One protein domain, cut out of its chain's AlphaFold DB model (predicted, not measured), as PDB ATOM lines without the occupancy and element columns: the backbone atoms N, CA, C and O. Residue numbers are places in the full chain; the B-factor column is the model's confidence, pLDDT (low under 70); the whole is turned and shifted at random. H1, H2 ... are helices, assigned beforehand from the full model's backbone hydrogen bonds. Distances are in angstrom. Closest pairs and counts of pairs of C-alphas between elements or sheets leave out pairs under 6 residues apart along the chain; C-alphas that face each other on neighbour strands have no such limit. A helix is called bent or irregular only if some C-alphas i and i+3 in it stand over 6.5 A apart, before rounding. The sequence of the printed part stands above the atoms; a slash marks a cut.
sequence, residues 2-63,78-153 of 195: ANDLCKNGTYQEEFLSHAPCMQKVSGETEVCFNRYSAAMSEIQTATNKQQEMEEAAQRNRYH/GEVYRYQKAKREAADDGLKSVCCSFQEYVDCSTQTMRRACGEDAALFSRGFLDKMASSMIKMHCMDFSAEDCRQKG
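What this domain is: This is residues 2 to 63 and 78 to 153 of the 195 residues of an uncharacterized protein of Abscondita terminalis (UniProt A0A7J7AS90). Two long helices, H2b and H3, run side by side in opposite ways, with free ends at residues 51 to 63 and 78 to 86; at their other end H2a turns off about perpendicular and H4 folds back along H3. The printed part, 138 residues with six helices, H1 to H6, is all helix, loose (radius of gyration of the C-alphas 19.7 A) and spans 63 by 35 by 24 A.

Where its parts are: H2, residues 10 to 63, was assigned as one helix by its hydrogen bonds but is bent, C-alphas 24 and 27 being 7.7 A apart; its arms are H2a, residues 10 to 24, and H2b, residues 27 to 63, 53.8 A long. H3, residues 78 to 117, runs 57.6 A from (-31.567, 457.910, -28.831) to (-41.209, 420.924, -71.861). H1 is residues 2 to 5, H4 119 to 132, H5 135 to 141, H6 148 to 151.

How they stand to each other: H2b, with residues 28 to 43 alone, touches H3 at a shallow tilt of 17 degrees, closest C-alphas Tyr 36 and Ser 101, 4.7 A. H3 and H4 form a helical hairpin, closest C-alphas Arg 114 and Ala 122, 4.7 A. H5 touches H3, closest C-alphas Cys 141 and Cys 99, 5.3 A; H1 and H2a touch only at the corner. H6 is close to H3 but not clearly touching. Every O i to N i+4 pair is within hydrogen-bond range in H3, H4 and H5, but 9 of 11 in H2a and 28 of 33 in H2b.

The domain as a whole: Residues 64 to 77 are not printed; C-alphas 63 and 78 are 25.3 A apart. Residues 2 to 5, 60 to 63, 135 to 136 and 150 to 153 have pLDDT under 70.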
ATOM      1  N   ALA A   2     -51.977 440.577 -68.025       61.25
ATOM      2  CA  ALA A   2     -53.225 439.895 -68.420       61.25
ATOM      3  C   ALA A   2     -53.820 440.491 -69.715       61.25
ATOM      4  O   ALA A   2     -54.230 439.767 -70.610       61.25
ATOM      5  N   ASN A   3     -53.735 441.818 -69.870       65.31
ATOM      6  CA  ASN A   3     -54.141 442.515 -71.093       65.31
ATOM      7  C   ASN A   3     -53.322 442.169 -72.349       65.31
ATOM      8  O   ASN A   3     -53.846 442.329 -73.445       65.31
ATOM      9  N   ASP A   4     -52.068 441.730 -72.214       67.88
ATOM     10  CA  ASP A   4     -51.190 441.431 -73.359       67.88
ATOM     11  C   ASP A   4     -51.366 439.983 -73.836       67.88
ATOM     12  O   ASP A   4     -51.135 439.685 -75.000       67.88
ATOM     13  N   LEU A   5     -51.851 439.099 -72.954       69.50
ATOM     14  CA  LEU A   5     -52.306 437.748 -73.299       69.50
ATOM     15  C   LEU A   5     -53.660 437.766 -74.029       69.50
ATOM     16  O   LEU A   5     -53.956 436.879 -74.826       69.50
ATOM     17  N   CYS A   6     -54.486 438.783 -73.769       74.31
ATOM     18  CA  CYS A   6     -55.827 438.924 -74.344       74.31
ATOM     19  C   CYS A   6     -55.861 439.714 -75.664       74.31
ATOM     20  O   CYS A   6     -56.942 439.933 -76.210       74.31
ATOM     21  N   LYS A   7     -54.710 440.172 -76.170       79.56
ATOM     22  CA  LYS A   7     -54.602 440.891 -77.444       79.56
ATOM     23  C   LYS A   7     -53.812 440.058 -78.442       79.56
ATOM     24  O   LYS A   7     -52.743 439.559 -78.106       79.56
ATOM     25  N   ASN A   8     -54.314 439.979 -79.673       71.69
ATOM     26  CA  ASN A   8     -53.579 439.353 -80.768       71.69
ATOM     27  C   ASN A   8     -52.222 440.043 -80.940       71.69
ATOM     28  O   ASN A   8     -52.149 441.269 -81.056       71.69
ATOM     29  N   GLY A   9     -51.161 439.244 -80.943       80.81
ATOM     30  CA  GLY A   9     -49.789 439.716 -81.038       80.81
ATOM     31  C   GLY A   9     -48.792 438.590 -80.802       80.81
ATOM     32  O   GLY A   9     -49.151 437.502 -80.351       80.81
ATOM     33  N   THR A  10     -47.520 438.880 -81.061       83.56
ATOM     34  CA  THR A  10     -46.425 437.898 -81.013       83.56
ATOM     35  C   THR A  10     -46.306 437.201 -79.657       83.56
ATOM     36  O   THR A  10     -46.060 436.004 -79.599       83.56
ATOM     37  N   TYR A  11     -46.553 437.922 -78.560       83.94
ATOM     38  CA  TYR A  11     -46.484 437.360 -77.210       83.94
ATOM     39  C   TYR A  11     -47.629 436.382 -76.900       83.94
ATOM     40  O   TYR A  11     -47.435 435.398 -76.190       83.94
ATOM     41  N   GLN A  12     -48.826 436.639 -77.432       86.38
ATOM     42  CA  GLN A  12     -49.958 435.728 -77.279       86.38
ATOM     43  C   GLN A  12     -49.706 434.433 -78.054       86.38
ATOM     44  O   GLN A  12     -49.924 433.352 -77.516       86.38
ATOM     45  N   GLU A  13     -49.231 434.533 -79.296       86.25
ATOM     46  CA  GLU A  13     -48.899 433.370 -80.130       86.25
ATOM     47  C   GLU A  13     -47.800 432.514 -79.487       86.25
ATOM     48  O   GLU A  13     -47.926 431.291 -79.412       86.25
ATOM     49  N   GLU A  14     -46.769 433.159 -78.938       88.25
ATOM     50  CA  GLU A  14     -45.694 432.500 -78.195       88.25
ATOM     51  C   GLU A  14     -46.233 431.776 -76.947       88.25
ATOM     52  O   GLU A  14     -45.980 430.581 -76.773       88.25
ATOM     53  N   PHE A  15     -47.067 432.445 -76.136       88.12
ATOM     54  CA  PHE A  15     -47.735 431.825 -74.982       88.12
ATOM     55  C   PHE A  15     -48.576 430.611 -75.393       88.12
ATOM     56  O   PHE A  15     -48.476 429.550 -74.777       88.12
ATOM     57  N   LEU A  16     -49.388 430.740 -76.447       90.50
ATOM     58  CA  LEU A  16     -50.244 429.659 -76.942       90.50
ATOM     59  C   LEU A  16     -49.436 428.457 -77.441       90.50
ATOM     60  O   LEU A  16     -49.896 427.326 -77.293       90.50
ATOM     61  N   SER A  17     -48.232 428.675 -77.976       92.19
ATOM     62  CA  SER A  17     -47.357 427.584 -78.417       92.19
ATOM     63  C   SER A  17     -46.844 426.727 -77.247       92.19
ATOM     64  O   SER A  17     -46.732 425.507 -77.371       92.19
ATOM     65  N   HIS A  18     -46.613 427.339 -76.080       93.44
ATOM     66  CA  HIS A  18     -46.138 426.655 -74.871       93.44
ATOM     67  C   HIS A  18     -47.263 426.207 -73.922       93.44
ATOM     68  O   HIS A  18     -47.052 425.314 -73.091       93.44
ATOM     69  N   ALA A  19     -48.468 426.768 -74.064       90.75
ATOM     70  CA  ALA A  19     -49.611 426.529 -73.185       90.75
ATOM     71  C   ALA A  19     -49.957 425.041 -72.953       90.75
ATOM     72  O   ALA A  19     -50.166 424.682 -71.791       90.75
ATOM     73  N   PRO A  20     -49.971 424.141 -73.963       93.81
ATOM     74  CA  PRO A  20     -50.320 422.735 -73.739       93.81
ATOM     75  C   PRO A  20     -49.376 422.030 -72.760       93.81
ATOM     76  O   PRO A  20     -49.816 421.256 -71.908       93.81
ATOM     77  N   CYS A  21     -48.072 422.314 -72.849       93.88
ATOM     78  CA  CYS A  21     -47.101 421.722 -71.937       93.88
ATOM     79  C   CYS A  21     -47.152 422.386 -70.559       93.88
ATOM     80  O   CYS A  21     -47.209 421.680 -69.556       93.88
ATOM     81  N   MET A  22     -47.229 423.721 -70.507       89.06
ATOM     82  CA  MET A  22     -47.383 424.470 -69.252       89.06
ATOM     83  C   MET A  22     -48.600 424.004 -68.445       89.06
ATOM     84  O   MET A  22     -48.517 423.850 -67.229       89.06
ATOM     85  N   GLN A  23     -49.720 423.716 -69.113       91.62
ATOM     86  CA  GLN A  23     -50.917 423.192 -68.461       91.62
ATOM     87  C   GLN A  23     -50.668 421.810 -67.842       91.62
ATOM     88  O   GLN A  23     -51.081 421.564 -66.708       91.62
ATOM     89  N   LYS A  24     -49.958 420.926 -68.554       93.12
ATOM     90  CA  LYS A  24     -49.630 419.571 -68.086       93.12
ATOM     91  C   LYS A  24     -48.744 419.576 -66.836       93.12
ATOM     92  O   LYS A  24     -48.931 418.730 -65.971       93.12
ATOM     93  N   VAL A  25     -47.802 420.514 -66.746       92.88
ATOM     94  CA  VAL A  25     -46.797 420.575 -65.664       92.88
ATOM     95  C   VAL A  25     -47.163 421.557 -64.549       92.88
ATOM     96  O   VAL A  25     -46.410 421.723 -63.594       92.88
ATOM     97  N   SER A  26     -48.333 422.193 -64.649       86.06
ATOM     98  CA  SER A  26     -48.808 423.222 -63.717       86.06
ATOM     99  C   SER A  26     -48.720 422.795 -62.245       86.06
ATOM    100  O   SER A  26     -48.170 423.538 -61.434       86.06
ATOM    101  N   GLY A  27     -49.151 421.574 -61.912       87.56
ATOM    102  CA  GLY A  27     -49.060 421.037 -60.547       87.56
ATOM    103  C   GLY A  27     -47.623 420.856 -60.040       87.56
ATOM    104  O   GLY A  27     -47.345 421.110 -58.872       87.56
ATOM    105  N   GLU A  28     -46.679 420.489 -60.911       86.19
ATOM    106  CA  GLU A  28     -45.257 420.385 -60.540       86.19
ATOM    107  C   GLU A  28     -44.645 421.770 -60.293       86.19
ATOM    108  O   GLU A  28     -43.810 421.944 -59.406       86.19
ATOM    109  N   THR A  29     -45.089 422.781 -61.046       84.19
ATOM    110  CA  THR A  29     -44.651 424.170 -60.858       84.19
ATOM    111  C   THR A  29     -45.311 424.864 -59.660       84.19
ATOM    112  O   THR A  29     -44.728 425.798 -59.109       84.19
ATOM    113  N   GLU A  30     -46.486 424.412 -59.208       88.56
ATOM    114  CA  GLU A  30     -47.196 424.975 -58.047       88.56
ATOM    115  C   GLU A  30     -46.403 424.792 -56.747       88.56
ATOM    116  O   GLU A  30     -46.324 425.702 -55.921       88.56
ATOM    117  N   VAL A  31     -45.714 423.655 -56.601       88.88
ATOM    118  CA  VAL A  31     -44.845 423.385 -55.444       88.88
ATOM    119  C   VAL A  31     -43.775 424.471 -55.283       88.88
ATOM    120  O   VAL A  31     -43.478 424.880 -54.159       88.88
ATOM    121  N   CYS A  32     -43.253 425.000 -56.396       88.38
ATOM    122  CA  CYS A  32     -42.260 426.075 -56.396       88.38
ATOM    123  C   CYS A  32     -42.825 427.409 -55.866       88.38
ATOM    124  O   CYS A  32     -42.069 428.236 -55.357       88.38
ATOM    125  N   PHE A  33     -44.135 427.647 -55.983       89.56
ATOM    126  CA  PHE A  33     -44.777 428.909 -55.595       89.56
ATOM    127  C   PHE A  33     -45.051 429.003 -54.088       89.56
ATOM    128  O   PHE A  33     -45.089 430.100 -53.526       89.56
ATOM    129  N   ASN A  34     -45.206 427.864 -53.409       87.06
ATOM    130  CA  ASN A  34     -45.671 427.807 -52.021       87.06
ATOM    131  C   ASN A  34     -44.814 428.624 -51.046       87.06
ATOM    132  O   ASN A  34     -45.354 429.336 -50.201       87.06
ATOM    133  N   ARG A  35     -43.484 428.574 -51.179       82.38
ATOM    134  CA  ARG A  35     -42.580 429.324 -50.291       82.38
ATOM    135  C   ARG A  35     -42.634 430.827 -50.528       82.38
ATOM    136  O   ARG A  35     -42.678 431.588 -49.569       82.38
ATOM    137  N   TYR A  36     -42.703 431.251 -51.786       87.88
ATOM    138  CA  TYR A  36     -42.897 432.658 -52.120       87.88
ATOM    139  C   TYR A  36     -44.247 433.182 -51.604       87.88
ATOM    140  O   TYR A  36     -44.300 434.241 -50.981       87.88
ATOM    141  N   SER A  37     -45.324 432.407 -51.775       89.94
ATOM    142  CA  SER A  37     -46.650 432.742 -51.242       89.94
ATOM    143  C   SER A  37     -46.648 432.880 -49.713       89.94
ATOM    144  O   SER A  37     -47.187 433.849 -49.171       89.94
ATOM    145  N   ALA A  38     -45.978 431.960 -49.011       89.25
ATOM    146  CA  ALA A  38     -45.824 432.018 -47.560       89.25
ATOM    147  C   ALA A  38     -45.054 433.273 -47.115       89.25
ATOM    148  O   ALA A  38     -45.558 434.025 -46.281       89.25
ATOM    149  N   ALA A  39     -43.901 433.562 -47.730       87.94
ATOM    150  CA  ALA A  39     -43.099 434.746 -47.416       87.94
ATOM    151  C   ALA A  39     -43.888 436.054 -47.625       87.94
ATOM    152  O   ALA A  39     -43.840 436.961 -46.794       87.94
ATOM    153  N   MET A  40     -44.677 436.140 -48.700       87.56
ATOM    154  CA  MET A  40     -45.554 437.289 -48.956       87.56
ATOM    155  C   MET A  40     -46.639 437.447 -47.878       87.56
ATOM    156  O   MET A  40     -46.899 438.559 -47.414       87.56
ATOM    157  N   SER A  41     -47.255 436.340 -47.450       89.75
ATOM    158  CA  SER A  41     -48.282 436.329 -46.397       89.75
ATOM    159  C   SER A  41     -47.729 436.745 -45.029       89.75
ATOM    160  O   SER A  41     -48.366 437.500 -44.284       89.75
ATOM    161  N   GLU A  42     -46.510 436.310 -44.707       88.69
ATOM    162  CA  GLU A  42     -45.817 436.681 -43.474       88.69
ATOM    163  C   GLU A  42     -45.554 438.189 -43.402       88.69
ATOM    164  O   GLU A  42     -45.879 438.815 -42.389       88.69
ATOM    165  N   ILE A  43     -45.057 438.800 -44.486       86.56
ATOM    166  CA  ILE A  43     -44.839 440.256 -44.538       86.56
ATOM    167  C   ILE A  43     -46.157 441.015 -44.413       86.56
ATOM    168  O   ILE A  43     -46.227 441.998 -43.668       86.56
ATOM    169  N   GLN A  44     -47.212 440.573 -45.100       87.06
ATOM    170  CA  GLN A  44     -48.514 441.230 -45.007       87.06
ATOM    171  C   GLN A  44     -49.045 441.195 -43.569       87.06
ATOM    172  O   GLN A  44     -49.492 442.211 -43.037       87.06
ATOM    173  N   THR A  45     -48.932 440.044 -42.906       88.88
ATOM    174  CA  THR A  45     -49.360 439.871 -41.513       88.88
ATOM    175  C   THR A  45     -48.524 440.724 -40.558       88.88
ATOM    176  O   THR A  45     -49.072 441.352 -39.650       88.88
ATOM    177  N   ALA A  46     -47.205 440.779 -40.754       84.88
ATOM    178  CA  ALA A  46     -46.315 441.615 -39.954       84.88
ATOM    179  C   ALA A  46     -46.633 443.108 -40.126       84.88
ATOM    180  O   ALA A  46     -46.670 443.844 -39.140       84.88
ATOM    181  N   THR A  47     -46.932 443.540 -41.352       85.19
ATOM    182  CA  THR A  47     -47.313 444.924 -41.669       85.19
ATOM    183  C   THR A  47     -48.634 445.301 -40.999       85.19
ATOM    184  O   THR A  47     -48.707 446.339 -40.344       85.19
ATOM    185  N   ASN A  48     -49.645 444.431 -41.074       88.38
ATOM    186  CA  ASN A  48     -50.940 444.655 -40.425       88.38
ATOM    187  C   ASN A  48     -50.787 444.762 -38.900       88.38
ATOM    188  O   ASN A  48     -51.272 445.713 -38.294       88.38
ATOM    189  N   LYS A  49     -50.028 443.850 -38.278       87.19
ATOM    190  CA  LYS A  49     -49.738 443.907 -36.834       87.19
ATOM    191  C   LYS A  49     -48.993 445.183 -36.441       87.19
ATOM    192  O   LYS A  49     -49.254 445.744 -35.380       87.19
ATOM    193  N   GLN A  50     -48.054 445.648 -37.267       83.12
ATOM    194  CA  GLN A  50     -47.361 446.917 -37.027       83.12
ATOM    195  C   GLN A  50     -48.327 448.105 -37.072       83.12
ATOM    196  O   GLN A  50     -48.260 448.953 -36.184       83.12
ATOM    197  N   GLN A  51     -49.240 448.140 -38.045       84.50
ATOM    198  CA  GLN A  51     -50.279 449.170 -38.136       84.50
ATOM    199  C   GLN A  51     -51.201 449.145 -36.908       84.50
ATOM    200  O   GLN A  51     -51.381 450.176 -36.266       84.50
ATOM    201  N   GLU A  52     -51.683 447.969 -36.499       87.44
ATOM    202  CA  GLU A  52     -52.530 447.804 -35.309       87.44
ATOM    203  C   GLU A  52     -51.836 448.280 -34.020       87.44
ATOM    204  O   GLU A  52     -52.439 448.974 -33.198       87.44
ATOM    205  N   MET A  53     -50.553 447.945 -33.833       82.06
ATOM    206  CA  MET A  53     -49.778 448.399 -32.670       82.06
ATOM    207  C   MET A  53     -49.560 449.917 -32.674       82.06
ATOM    208  O   MET A  53     -49.613 450.551 -31.617       82.06
ATOM    209  N   GLU A  54     -49.315 450.508 -33.843       83.50
ATOM    210  CA  GLU A  54     -49.093 451.947 -33.996       83.50
ATOM    211  C   GLU A  54     -50.393 452.735 -33.742       83.50
ATOM    212  O   GLU A  54     -50.381 453.729 -33.005       83.50
ATOM    213  N   GLU A  55     -51.534 452.223 -34.218       83.62
ATOM    214  CA  GLU A  55     -52.874 452.744 -33.927       83.62
ATOM    215  C   GLU A  55     -53.252 452.607 -32.445       83.62
ATOM    216  O   GLU A  55     -53.761 453.558 -31.843       83.62
ATOM    217  N   ALA A  56     -52.972 451.461 -31.815       82.56
ATOM    218  CA  ALA A  56     -53.215 451.252 -30.387       82.56
ATOM    219  C   ALA A  56     -52.357 452.192 -29.520       82.56
ATOM    220  O   ALA A  56     -52.854 452.797 -28.564       82.56
ATOM    221  N   ALA A  57     -51.084 452.385 -29.886       76.56
ATOM    222  CA  ALA A  57     -50.200 453.346 -29.234       76.56
ATOM    223  C   ALA A  57     -50.701 454.790 -29.412       76.56
ATOM    224  O   ALA A  57     -50.651 455.585 -28.471       76.56
ATOM    225  N   GLN A  58     -51.220 455.140 -30.591       77.44
ATOM    226  CA  GLN A  58     -51.808 456.453 -30.846       77.44
ATOM    227  C   GLN A  58     -53.100 456.677 -30.051       77.44
ATOM    228  O   GLN A  58     -53.267 457.747 -29.462       77.44
ATOM    229  N   ARG A  59     -53.973 455.667 -29.956       76.81
ATOM    230  CA  ARG A  59     -55.199 455.721 -29.147       76.81
ATOM    231  C   ARG A  59     -54.883 455.941 -27.664       76.81
ATOM    232  O   ARG A  59     -55.478 456.817 -27.038       76.81
ATOM    233  N   ASN A  60     -53.894 455.230 -27.120       69.31
ATOM    234  CA  ASN A  60     -53.445 455.423 -25.736       69.31
ATOM    235  C   ASN A  60     -52.834 456.817 -25.494       69.31
ATOM    236  O   ASN A  60     -53.064 457.410 -24.440       69.31
ATOM    237  N   ARG A  61     -52.109 457.386 -26.471       67.00
ATOM    238  CA  ARG A  61     -51.594 458.768 -26.381       67.00
ATOM    239  C   ARG A  61     -52.712 459.812 -26.316       67.00
ATOM    240  O   ARG A  61     -52.576 460.781 -25.573       67.00
ATOM    241  N   TYR A  62     -53.816 459.610 -27.038       58.88
ATOM    242  CA  TYR A  62     -54.961 460.530 -27.027       58.88
ATOM    243  C   TYR A  62     -55.636 460.596 -25.647       58.88
ATOM    244  O   TYR A  62     -56.037 461.669 -25.202       58.88
ATOM    245  N   HIS A  63     -55.688 459.471 -24.926       58.91
ATOM    246  CA  HIS A  63     -56.249 459.419 -23.574       58.91
ATOM    247  C   HIS A  63     -55.339 460.038 -22.495       58.91
ATOM    248  O   HIS A  63     -55.848 460.531 -21.492       58.91
ATOM    249  N   GLY A  78     -32.381 459.107 -28.590       73.12
ATOM    250  CA  GLY A  78     -31.567 457.910 -28.831       73.12
ATOM    251  C   GLY A  78     -32.383 456.612 -28.876       73.12
ATOM    252  O   GLY A  78     -32.078 455.713 -29.661       73.12
ATOM    253  N   GLU A  79     -33.440 456.517 -28.067       77.50
ATOM    254  CA  GLU A  79     -34.368 455.377 -28.048       77.50
ATOM    255  C   GLU A  79     -35.243 455.347 -29.314       77.50
ATOM    256  O   GLU A  79     -35.393 454.293 -29.934       77.50
ATOM    257  N   VAL A  80     -35.731 456.508 -29.765       77.69
ATOM    258  CA  VAL A  80     -36.494 456.659 -31.016       77.69
ATOM    259  C   VAL A  80     -35.637 456.306 -32.232       77.69
ATOM    260  O   VAL A  80     -36.098 455.566 -33.101       77.69
ATOM    261  N   TYR A  81     -34.382 456.763 -32.291       82.38
ATOM    262  CA  TYR A  81     -33.464 456.407 -33.378       82.38
ATOM    263  C   TYR A  81     -33.198 454.896 -33.441       82.38
ATOM    264  O   TYR A  81     -33.288 454.298 -34.513       82.38
ATOM    265  N   ARG A  82     -32.924 454.248 -32.297       85.94
ATOM    266  CA  ARG A  82     -32.721 452.788 -32.240       85.94
ATOM    267  C   ARG A  82     -33.969 452.016 -32.662       85.94
ATOM    268  O   ARG A  82     -33.842 451.051 -33.407       85.94
ATOM    269  N   TYR A  83     -35.154 452.454 -32.234       79.94
ATOM    270  CA  TYR A  83     -36.424 451.854 -32.647       79.94
ATOM    271  C   TYR A  83     -36.643 451.965 -34.162       79.94
ATOM    272  O   TYR A  83     -36.949 450.971 -34.816       79.94
ATOM    273  N   GLN A  84     -36.428 453.149 -34.743       84.00
ATOM    274  CA  GLN A  84     -36.553 453.345 -36.189       84.00
ATOM    275  C   GLN A  84     -35.530 452.521 -36.976       84.00
ATOM    276  O   GLN A  84     -35.874 451.967 -38.019       84.00
ATOM    277  N   LYS A  85     -34.293 452.412 -36.479       87.00
ATOM    278  CA  LYS A  85     -33.255 451.572 -37.082       87.00
ATOM    279  C   LYS A  85     -33.658 450.095 -37.071       87.00
ATOM    280  O   LYS A  85     -33.671 449.481 -38.130       87.00
ATOM    281  N   ALA A  86     -34.082 449.568 -35.922       86.31
ATOM    282  CA  ALA A  86     -34.554 448.188 -35.811       86.31
ATOM    283  C   ALA A  86     -35.788 447.918 -36.695       86.31
ATOM    284  O   ALA A  86     -35.896 446.854 -37.295       86.31
ATOM    285  N   LYS A  87     -36.703 448.894 -36.827       83.50
ATOM    286  CA  LYS A  87     -37.864 448.803 -37.733       83.50
ATOM    287  C   LYS A  87     -37.434 448.705 -39.200       83.50
ATOM    288  O   LYS A  87     -38.005 447.902 -39.930       83.50
ATOM    289  N   ARG A  88     -36.439 449.494 -39.628       84.44
ATOM    290  CA  ARG A  88     -35.880 449.428 -40.990       84.44
ATOM    291  C   ARG A  88     -35.163 448.107 -41.243       84.44
ATOM    292  O   ARG A  88     -35.458 447.469 -42.234       84.44
ATOM    293  N   GLU A  89     -34.322 447.658 -40.315       86.00
ATOM    294  CA  GLU A  89     -33.622 446.369 -40.430       86.00
ATOM    295  C   GLU A  89     -34.607 445.192 -40.519       86.00
ATOM    296  O   GLU A  89     -34.436 444.306 -41.349       86.00
ATOM    297  N   ALA A  90     -35.683 445.208 -39.725       83.88
ATOM    298  CA  ALA A  90     -36.737 444.198 -39.813       83.88
ATOM    299  C   ALA A  90     -37.508 444.256 -41.145       83.88
ATOM    300  O   ALA A  90     -37.901 443.216 -41.674       83.88
ATOM    301  N   ALA A  91     -37.734 445.457 -41.690       83.44
ATOM    302  CA  ALA A  91     -38.361 445.629 -42.998       83.44
ATOM    303  C   ALA A  91     -37.449 445.141 -44.136       83.44
ATOM    304  O   ALA A  91     -37.921 444.430 -45.021       83.44
ATOM    305  N   ASP A  92     -36.154 445.456 -44.077       84.31
ATOM    306  CA  ASP A  92     -35.146 445.007 -45.040       84.31
ATOM    307  C   ASP A  92     -34.985 443.478 -44.997       84.31
ATOM    308  O   ASP A  92     -34.892 442.832 -46.040       84.31
ATOM    309  N   ASP A  93     -35.034 442.875 -43.806       84.38
ATOM    310  CA  ASP A  93     -35.015 441.419 -43.633       84.38
ATOM    311  C   ASP A  93     -36.270 440.743 -44.195       84.38
ATOM    312  O   ASP A  93     -36.171 439.703 -44.854       84.38
ATOM    313  N   GLY A  94     -37.445 441.343 -43.978       86.56
ATOM    314  CA  GLY A  94     -38.687 440.894 -44.603       86.56
ATOM    315  C   GLY A  94     -38.577 440.949 -46.124       86.56
ATOM    316  O   GLY A  94     -38.804 439.949 -46.804       86.56
ATOM    317  N   LEU A  95     -38.142 442.087 -46.662       87.38
ATOM    318  CA  LEU A  95     -37.971 442.271 -48.097       87.38
ATOM    319  C   LEU A  95     -37.004 441.240 -48.691       87.38
ATOM    320  O   LEU A  95     -37.336 440.591 -49.683       87.38
ATOM    321  N   LYS A  96     -35.859 441.011 -48.040       87.44
ATOM    322  CA  LYS A  96     -34.892 439.981 -48.429       87.44
ATOM    323  C   LYS A  96     -35.529 438.591 -48.506       87.44
ATOM    324  O   LYS A  96     -35.295 437.875 -49.476       87.44
ATOM    325  N   SER A  97     -36.353 438.223 -47.523       87.69
ATOM    326  CA  SER A  97     -37.067 436.937 -47.504       87.69
ATOM    327  C   SER A  97     -37.957 436.751 -48.738       87.69
ATOM    328  O   SER A  97     -37.888 435.718 -49.412       87.69
ATOM    329  N   VAL A  98     -38.745 437.772 -49.094       89.25
ATOM    330  CA  VAL A  98     -39.605 437.734 -50.287       89.25
ATOM    331  C   VAL A  98     -38.793 437.708 -51.573       89.25
ATOM    332  O   VAL A  98     -39.102 436.913 -52.460       89.25
ATOM    333  N   CYS A  99     -37.738 438.517 -51.673       89.38
ATOM    334  CA  CYS A  99     -36.895 438.564 -52.862       89.38
ATOM    335  C   CYS A  99     -36.202 437.225 -53.127       89.38
ATOM    336  O   CYS A  99     -36.238 436.732 -54.253       89.38
ATOM    337  N   CYS A 100     -35.641 436.592 -52.095       88.88
ATOM    338  CA  CYS A 100     -34.993 435.293 -52.245       88.88
ATOM    339  C   CYS A 100     -36.002 434.179 -52.540       88.88
ATOM    340  O   CYS A 100     -35.784 433.382 -53.448       88.88
ATOM    341  N   SER A 101     -37.156 434.172 -51.864       88.75
ATOM    342  CA  SER A 101     -38.214 433.193 -52.149       88.75
ATOM    343  C   SER A 101     -38.769 433.336 -53.572       88.75
ATOM    344  O   SER A 101     -39.112 432.339 -54.202       88.75
ATOM    345  N   PHE A 102     -38.834 434.563 -54.103       89.62
ATOM    346  CA  PHE A 102     -39.228 434.817 -55.487       89.62
ATOM    347  C   PHE A 102     -38.180 434.311 -56.487       89.62
ATOM    348  O   PHE A 102     -38.542 433.641 -57.452       89.62
ATOM    349  N   GLN A 103     -36.891 434.577 -56.250       87.12
ATOM    350  CA  GLN A 103     -35.809 434.060 -57.100       87.12
ATOM    351  C   GLN A 103     -35.821 432.527 -57.145       87.12
ATOM    352  O   GLN A 103     -35.796 431.938 -58.224       87.12
ATOM    353  N   GLU A 104     -35.967 431.880 -55.988       87.50
ATOM    354  CA  GLU A 104     -36.081 430.423 -55.910       87.50
ATOM    355  C   GLU A 104     -37.309 429.884 -56.653       87.50
ATOM    356  O   GLU A 104     -37.216 428.863 -57.336       87.50
ATOM    357  N   TYR A 105     -38.454 430.565 -56.555       89.31
ATOM    358  CA  TYR A 105     -39.653 430.205 -57.308       89.31
ATOM    359  C   TYR A 105     -39.399 430.246 -58.821       89.31
ATOM    360  O   TYR A 105     -39.721 429.281 -59.525       89.31
ATOM    361  N   VAL A 106     -38.797 431.332 -59.315       90.00
ATOM    362  CA  VAL A 106     -38.471 431.502 -60.737       90.00
ATOM    363  C   VAL A 106     -37.515 430.412 -61.210       90.00
ATOM    364  O   VAL A 106     -37.774 429.785 -62.241       90.00
ATOM    365  N   ASP A 107     -36.456 430.126 -60.454       88.81
ATOM    366  CA  ASP A 107     -35.466 429.110 -60.815       88.81
ATOM    367  C   ASP A 107     -36.054 427.691 -60.782       88.81
ATOM    368  O   ASP A 107     -35.879 426.924 -61.734       88.81
ATOM    369  N   CYS A 108     -36.808 427.351 -59.733       91.50
ATOM    370  CA  CYS A 108     -37.491 426.065 -59.592       91.50
ATOM    371  C   CYS A 108     -38.472 425.829 -60.748       91.50
ATOM    372  O   CYS A 108     -38.394 424.804 -61.429       91.50
ATOM    373  N   SER A 109     -39.341 426.803 -61.032       91.25
ATOM    374  CA  SER A 109     -40.327 426.697 -62.110       91.25
ATOM    375  C   SER A 109     -39.658 426.603 -63.484       91.25
ATOM    376  O   SER A 109     -40.017 425.747 -64.295       91.25
ATOM    377  N   THR A 110     -38.617 427.407 -63.727       91.75
ATOM    378  CA  THR A 110     -37.827 427.352 -64.968       91.75
ATOM    379  C   THR A 110     -37.196 425.974 -65.162       91.75
ATOM    380  O   THR A 110     -37.243 425.416 -66.256       91.75
ATOM    381  N   GLN A 111     -36.630 425.388 -64.105       93.00
ATOM    382  CA  GLN A 111     -35.979 424.085 -64.186       93.00
ATOM    383  C   GLN A 111     -36.978 422.938 -64.394       93.00
ATOM    384  O   GLN A 111     -36.696 422.017 -65.163       93.00
ATOM    385  N   THR A 112     -38.145 422.995 -63.749       92.31
ATOM    386  CA  THR A 112     -39.245 422.047 -63.976       92.31
ATOM    387  C   THR A 112     -39.723 422.115 -65.427       92.31
ATOM    388  O   THR A 112     -39.765 421.095 -66.116       92.31
ATOM    389  N   MET A 113     -39.957 423.326 -65.940       93.12
ATOM    390  CA  MET A 113     -40.328 423.562 -67.339       93.12
ATOM    391  C   MET A 113     -39.272 423.046 -68.318       93.12
ATOM    392  O   MET A 113     -39.615 422.369 -69.281       93.12
ATOM    393  N   ARG A 114     -37.984 423.286 -68.049       94.69
ATOM    394  CA  ARG A 114     -36.877 422.793 -68.881       94.69
ATOM    395  C   ARG A 114     -36.892 421.277 -69.013       94.69
ATOM    396  O   ARG A 114     -36.756 420.750 -70.114       94.69
ATOM    397  N   ARG A 115     -37.068 420.577 -67.892       92.88
ATOM    398  CA  ARG A 115     -37.059 419.108 -67.844       92.88
ATOM    399  C   ARG A 115     -38.270 418.495 -68.542       92.88
ATOM    400  O   ARG A 115     -38.124 417.469 -69.194       92.88
ATOM    401  N   ALA A 116     -39.441 419.105 -68.393       93.88
ATOM    402  CA  ALA A 116     -40.688 418.527 -68.878       93.88
ATOM    403  C   ALA A 116     -41.099 419.004 -70.285       93.88
ATOM    404  O   ALA A 116     -41.740 418.252 -71.019       93.88
ATOM    405  N   CYS A 117     -40.732 420.232 -70.660       93.81
ATOM    406  CA  CYS A 117     -41.209 420.924 -71.861       93.81
ATOM    407  C   CYS A 117     -40.094 421.393 -72.812       93.81
ATOM    408  O   CYS A 117     -40.401 421.802 -73.930       93.81
ATOM    409  N   GLY A 118     -38.824 421.333 -72.400       94.56
ATOM    410  CA  GLY A 118     -37.674 421.766 -73.201       94.56
ATOM    411  C   GLY A 118     -37.201 423.195 -72.908       94.56
ATOM    412  O   GLY A 118     -37.794 423.921 -72.110       94.56
ATOM    413  N   GLU A 119     -36.093 423.586 -73.545       95.00
ATOM    414  CA  GLU A 119     -35.384 424.842 -73.247       95.00
ATOM    415  C   GLU A 119     -36.205 426.087 -73.593       95.00
ATOM    416  O   GLU A 119     -36.317 426.990 -72.768       95.00
ATOM    417  N   ASP A 120     -36.842 426.116 -74.765       94.81
ATOM    418  CA  ASP A 120     -37.618 427.279 -75.218       94.81
ATOM    419  C   ASP A 120     -38.785 427.575 -74.264       94.81
ATOM    420  O   ASP A 120     -38.987 428.711 -73.836       94.81
ATOM    421  N   ALA A 121     -39.488 426.527 -73.821       93.19
ATOM    422  CA  ALA A 121     -40.564 426.644 -72.840       93.19
ATOM    423  C   ALA A 121     -40.055 427.097 -71.459       93.19
ATOM    424  O   ALA A 121     -40.769 427.787 -70.726       93.19
ATOM    425  N   ALA A 122     -38.826 426.729 -71.089       93.50
ATOM    426  CA  ALA A 122     -38.193 427.181 -69.854       93.50
ATOM    427  C   ALA A 122     -37.845 428.671 -69.901       93.50
ATOM    428  O   ALA A 122     -38.143 429.401 -68.956       93.50
ATOM    429  N   LEU A 123     -37.256 429.131 -71.007       92.69
ATOM    430  CA  LEU A 123     -36.944 430.544 -71.226       92.69
ATOM    431  C   LEU A 123     -38.217 431.391 -71.243       92.69
ATOM    432  O   LEU A 123     -38.275 432.429 -70.578       92.69
ATOM    433  N   PHE A 124     -39.256 430.904 -71.926       92.25
ATOM    434  CA  PHE A 124     -40.570 431.531 -71.910       92.25
ATOM    435  C   PHE A 124     -41.140 431.614 -70.489       92.25
ATOM    436  O   PHE A 124     -41.554 432.690 -70.060       92.25
ATOM    437  N   SER A 125     -41.113 430.512 -69.730       90.69
ATOM    438  CA  SER A 125     -41.594 430.470 -68.342       90.69
ATOM    439  C   SER A 125     -40.875 431.481 -67.451       90.69
ATOM    440  O   SER A 125     -41.528 432.258 -66.756       90.69
ATOM    441  N   ARG A 126     -39.541 431.562 -67.523       90.69
ATOM    442  CA  ARG A 126     -38.761 432.564 -66.782       90.69
ATOM    443  C   ARG A 126     -39.215 433.986 -67.110       90.69
ATOM    444  O   ARG A 126     -39.536 434.755 -66.210       90.69
ATOM    445  N   GLY A 127     -39.308 434.316 -68.400       88.00
ATOM    446  CA  GLY A 127     -39.758 435.632 -68.850       88.00
ATOM    447  C   GLY A 127     -41.213 435.933 -68.479       88.00
ATOM    448  O   GLY A 127     -41.553 437.080 -68.185       88.00
ATOM    449  N   PHE A 128     -42.076 434.918 -68.464       88.06
ATOM    450  CA  PHE A 128     -43.452 435.023 -67.996       88.06
ATOM    451  C   PHE A 128     -43.493 435.360 -66.503       88.06
ATOM    452  O   PHE A 128     -44.122 436.348 -66.128       88.06
ATOM    453  N   LEU A 129     -42.760 434.623 -65.667       87.00
ATOM    454  CA  LEU A 129     -42.671 434.851 -64.221       87.00
ATOM    455  C   LEU A 129     -42.080 436.227 -63.883       87.00
ATOM    456  O   LEU A 129     -42.625 436.936 -63.038       87.00
ATOM    457  N   ASP A 130     -41.050 436.658 -64.612       83.69
ATOM    458  CA  ASP A 130     -40.456 437.995 -64.481       83.69
ATOM    459  C   ASP A 130     -41.439 439.120 -64.853       83.69
ATOM    460  O   ASP A 130     -41.369 440.224 -64.308       83.69
ATOM    461  N   LYS A 131     -42.369 438.865 -65.786       81.88
ATOM    462  CA  LYS A 131     -43.459 439.794 -66.139       81.88
ATOM    463  C   LYS A 131     -44.608 439.754 -65.128       81.88
ATOM    464  O   LYS A 131     -45.294 440.767 -64.985       81.88
ATOM    465  N   MET A 132     -44.824 438.612 -64.463       79.12
ATOM    466  CA  MET A 132     -45.828 438.448 -63.403       79.12
ATOM    467  C   MET A 132     -45.412 439.123 -62.101       79.12
ATOM    468  O   MET A 132     -46.279 439.552 -61.338       79.12
ATOM    469  N   ALA A 133     -44.104 439.237 -61.857       78.38
ATOM    470  CA  ALA A 133     -43.564 439.979 -60.732       78.38
ATOM    471  C   ALA A 133     -44.142 441.402 -60.714       78.38
ATOM    472  O   ALA A 133     -44.067 442.140 -61.701       78.38
ATOM    473  N   SER A 134     -44.731 441.804 -59.586       70.25
ATOM    474  CA  SER A 134     -45.230 443.170 -59.431       70.25
ATOM    475  C   SER A 134     -44.082 444.176 -59.604       70.25
ATOM    476  O   SER A 134     -42.919 443.877 -59.320       70.25
ATOM    477  N   SER A 135     -44.395 445.405 -60.026       69.81
ATOM    478  CA  SER A 135     -43.393 446.480 -60.117       69.81
ATOM    479  C   SER A 135     -42.686 446.732 -58.782       69.81
ATOM    480  O   SER A 135     -41.521 447.121 -58.774       69.81
ATOM    481  N   MET A 136     -43.372 446.462 -57.666       68.44
ATOM    482  CA  MET A 136     -42.816 446.550 -56.318       68.44
ATOM    483  C   MET A 136     -41.711 445.514 -56.104       68.44
ATOM    484  O   MET A 136     -40.619 445.882 -55.691       68.44
ATOM    485  N   ILE A 137     -41.946 444.245 -56.453       79.31
ATOM    486  CA  ILE A 137     -40.923 443.192 -56.335       79.31
ATOM    487  C   ILE A 137     -39.747 443.508 -57.246       79.31
ATOM    488  O   ILE A 137     -38.604 443.434 -56.819       79.31
ATOM    489  N   LYS A 138     -40.009 443.947 -58.479       76.56
ATOM    490  CA  LYS A 138     -38.933 444.276 -59.413       76.56
ATOM    491  C   LYS A 138     -38.049 445.417 -58.908       76.56
ATOM    492  O   LYS A 138     -36.839 445.283 -58.965       76.56
ATOM    493  N   MET A 139     -38.619 446.511 -58.396       78.62
ATOM    494  CA  MET A 139     -37.815 447.631 -57.887       78.62
ATOM    495  C   MET A 139     -37.117 447.305 -56.568       78.62
ATOM    496  O   MET A 139     -35.957 447.651 -56.399       78.62
ATOM    497  N   HIS A 140     -37.806 446.642 -55.639       83.56
ATOM    498  CA  HIS A 140     -37.262 446.387 -54.308       83.56
ATOM    499  C   HIS A 140     -36.309 445.190 -54.259       83.56
ATOM    500  O   HIS A 140     -35.458 445.136 -53.381       83.56
ATOM    501  N   CYS A 141     -36.409 444.258 -55.209       84.75
ATOM    502  CA  CYS A 141     -35.517 443.105 -55.285       84.75
ATOM    503  C   CYS A 141     -34.281 443.316 -56.169       84.75
ATOM    504  O   CYS A 141     -33.425 442.438 -56.200       84.75
ATOM    505  N   MET A 142     -34.160 444.455 -56.868       77.31
ATOM    506  CA  MET A 142     -33.022 444.747 -57.756       77.31
ATOM    507  C   MET A 142     -31.672 444.790 -57.031       77.31
ATOM    508  O   MET A 142     -30.661 444.434 -57.630       77.31
ATOM    509  N   ASP A 143     -31.669 445.182 -55.759       75.94
ATOM    510  CA  ASP A 143     -30.450 445.303 -54.954       75.94
ATOM    511  C   ASP A 143     -30.041 443.983 -54.276       75.94
ATOM    512  O   ASP A 143     -28.956 443.897 -53.706       75.94
ATOM    513  N   PHE A 144     -30.884 442.943 -54.339       78.44
ATOM    514  CA  PHE A 144     -30.598 441.639 -53.741       78.44
ATOM    515  C   PHE A 144     -30.008 440.692 -54.781       78.44
ATOM    516  O   PHE A 144     -30.707 440.144 -55.639       78.44
ATOM    517  N   SER A 145     -28.702 440.471 -54.684       73.31
ATOM    518  CA  SER A 145     -27.987 439.535 -55.541       73.31
ATOM    519  C   SER A 145     -28.225 438.078 -55.120       73.31
ATOM    520  O   SER A 145     -28.618 437.776 -53.990       73.31
ATOM    521  N   ALA A 146     -27.902 437.138 -56.010       71.19
ATOM    522  CA  ALA A 146     -27.917 435.710 -55.685       71.19
ATOM    523  C   ALA A 146     -26.968 435.350 -54.520       71.19
ATOM    524  O   ALA A 146     -27.151 434.324 -53.867       71.19
ATOM    525  N   GLU A 147     -25.946 436.171 -54.254       71.19
ATOM    526  CA  GLU A 147     -25.039 435.997 -53.115       71.19
ATOM    527  C   GLU A 147     -25.712 436.399 -51.801       71.19
ATOM    528  O   GLU A 147     -25.590 435.685 -50.803       71.19
ATOM    529  N   ASP A 148     -26.520 437.461 -51.813       76.62
ATOM    530  CA  ASP A 148     -27.287 437.891 -50.643       76.62
ATOM    531  C   ASP A 148     -28.243 436.801 -50.169       76.62
ATOM    532  O   ASP A 148     -28.378 436.575 -48.961       76.62
ATOM    533  N   CYS A 149     -28.859 436.093 -51.114       76.81
ATOM    534  CA  CYS A 149     -29.737 434.963 -50.835       76.81
ATOM    535  C   CYS A 149     -28.990 433.708 -50.362       76.81
ATOM    536  O   CYS A 149     -29.589 432.851 -49.721       76.81
ATOM    537  N   ARG A 150     -27.675 433.622 -50.597       68.81
ATOM    538  CA  ARG A 150     -26.820 432.499 -50.183       68.81
ATOM    539  C   ARG A 150     -26.242 432.670 -48.767       68.81
ATOM    540  O   ARG A 150     -25.890 431.681 -48.134       68.81
ATOM    541  N   GLN A 151     -26.131 433.910 -48.274       62.22
ATOM    542  CA  GLN A 151     -25.335 434.271 -47.083       62.22
ATOM    543  C   GLN A 151     -26.086 434.208 -45.733       62.22
ATOM    544  O   GLN A 151     -25.452 434.117 -44.682       62.22
ATOM    545  N   LYS A 152     -27.422 434.261 -45.701       46.41
ATOM    546  CA  LYS A 152     -28.188 433.933 -44.480       46.41
ATOM    547  C   LYS A 152     -28.577 432.466 -44.572       46.41
ATOM    548  O   LYS A 152     -28.913 432.028 -45.661       46.41
ATOM    549  N   GLY A 153     -28.540 431.734 -43.459       46.03
ATOM    550  CA  GLY A 153     -28.940 430.329 -43.338       46.03
ATOM    551  C   GLY A 153     -30.407 430.037 -43.688       46.03
ATOM    552  O   GLY A 153     -31.120 429.446 -42.893       46.03
TER     553      GLY A 153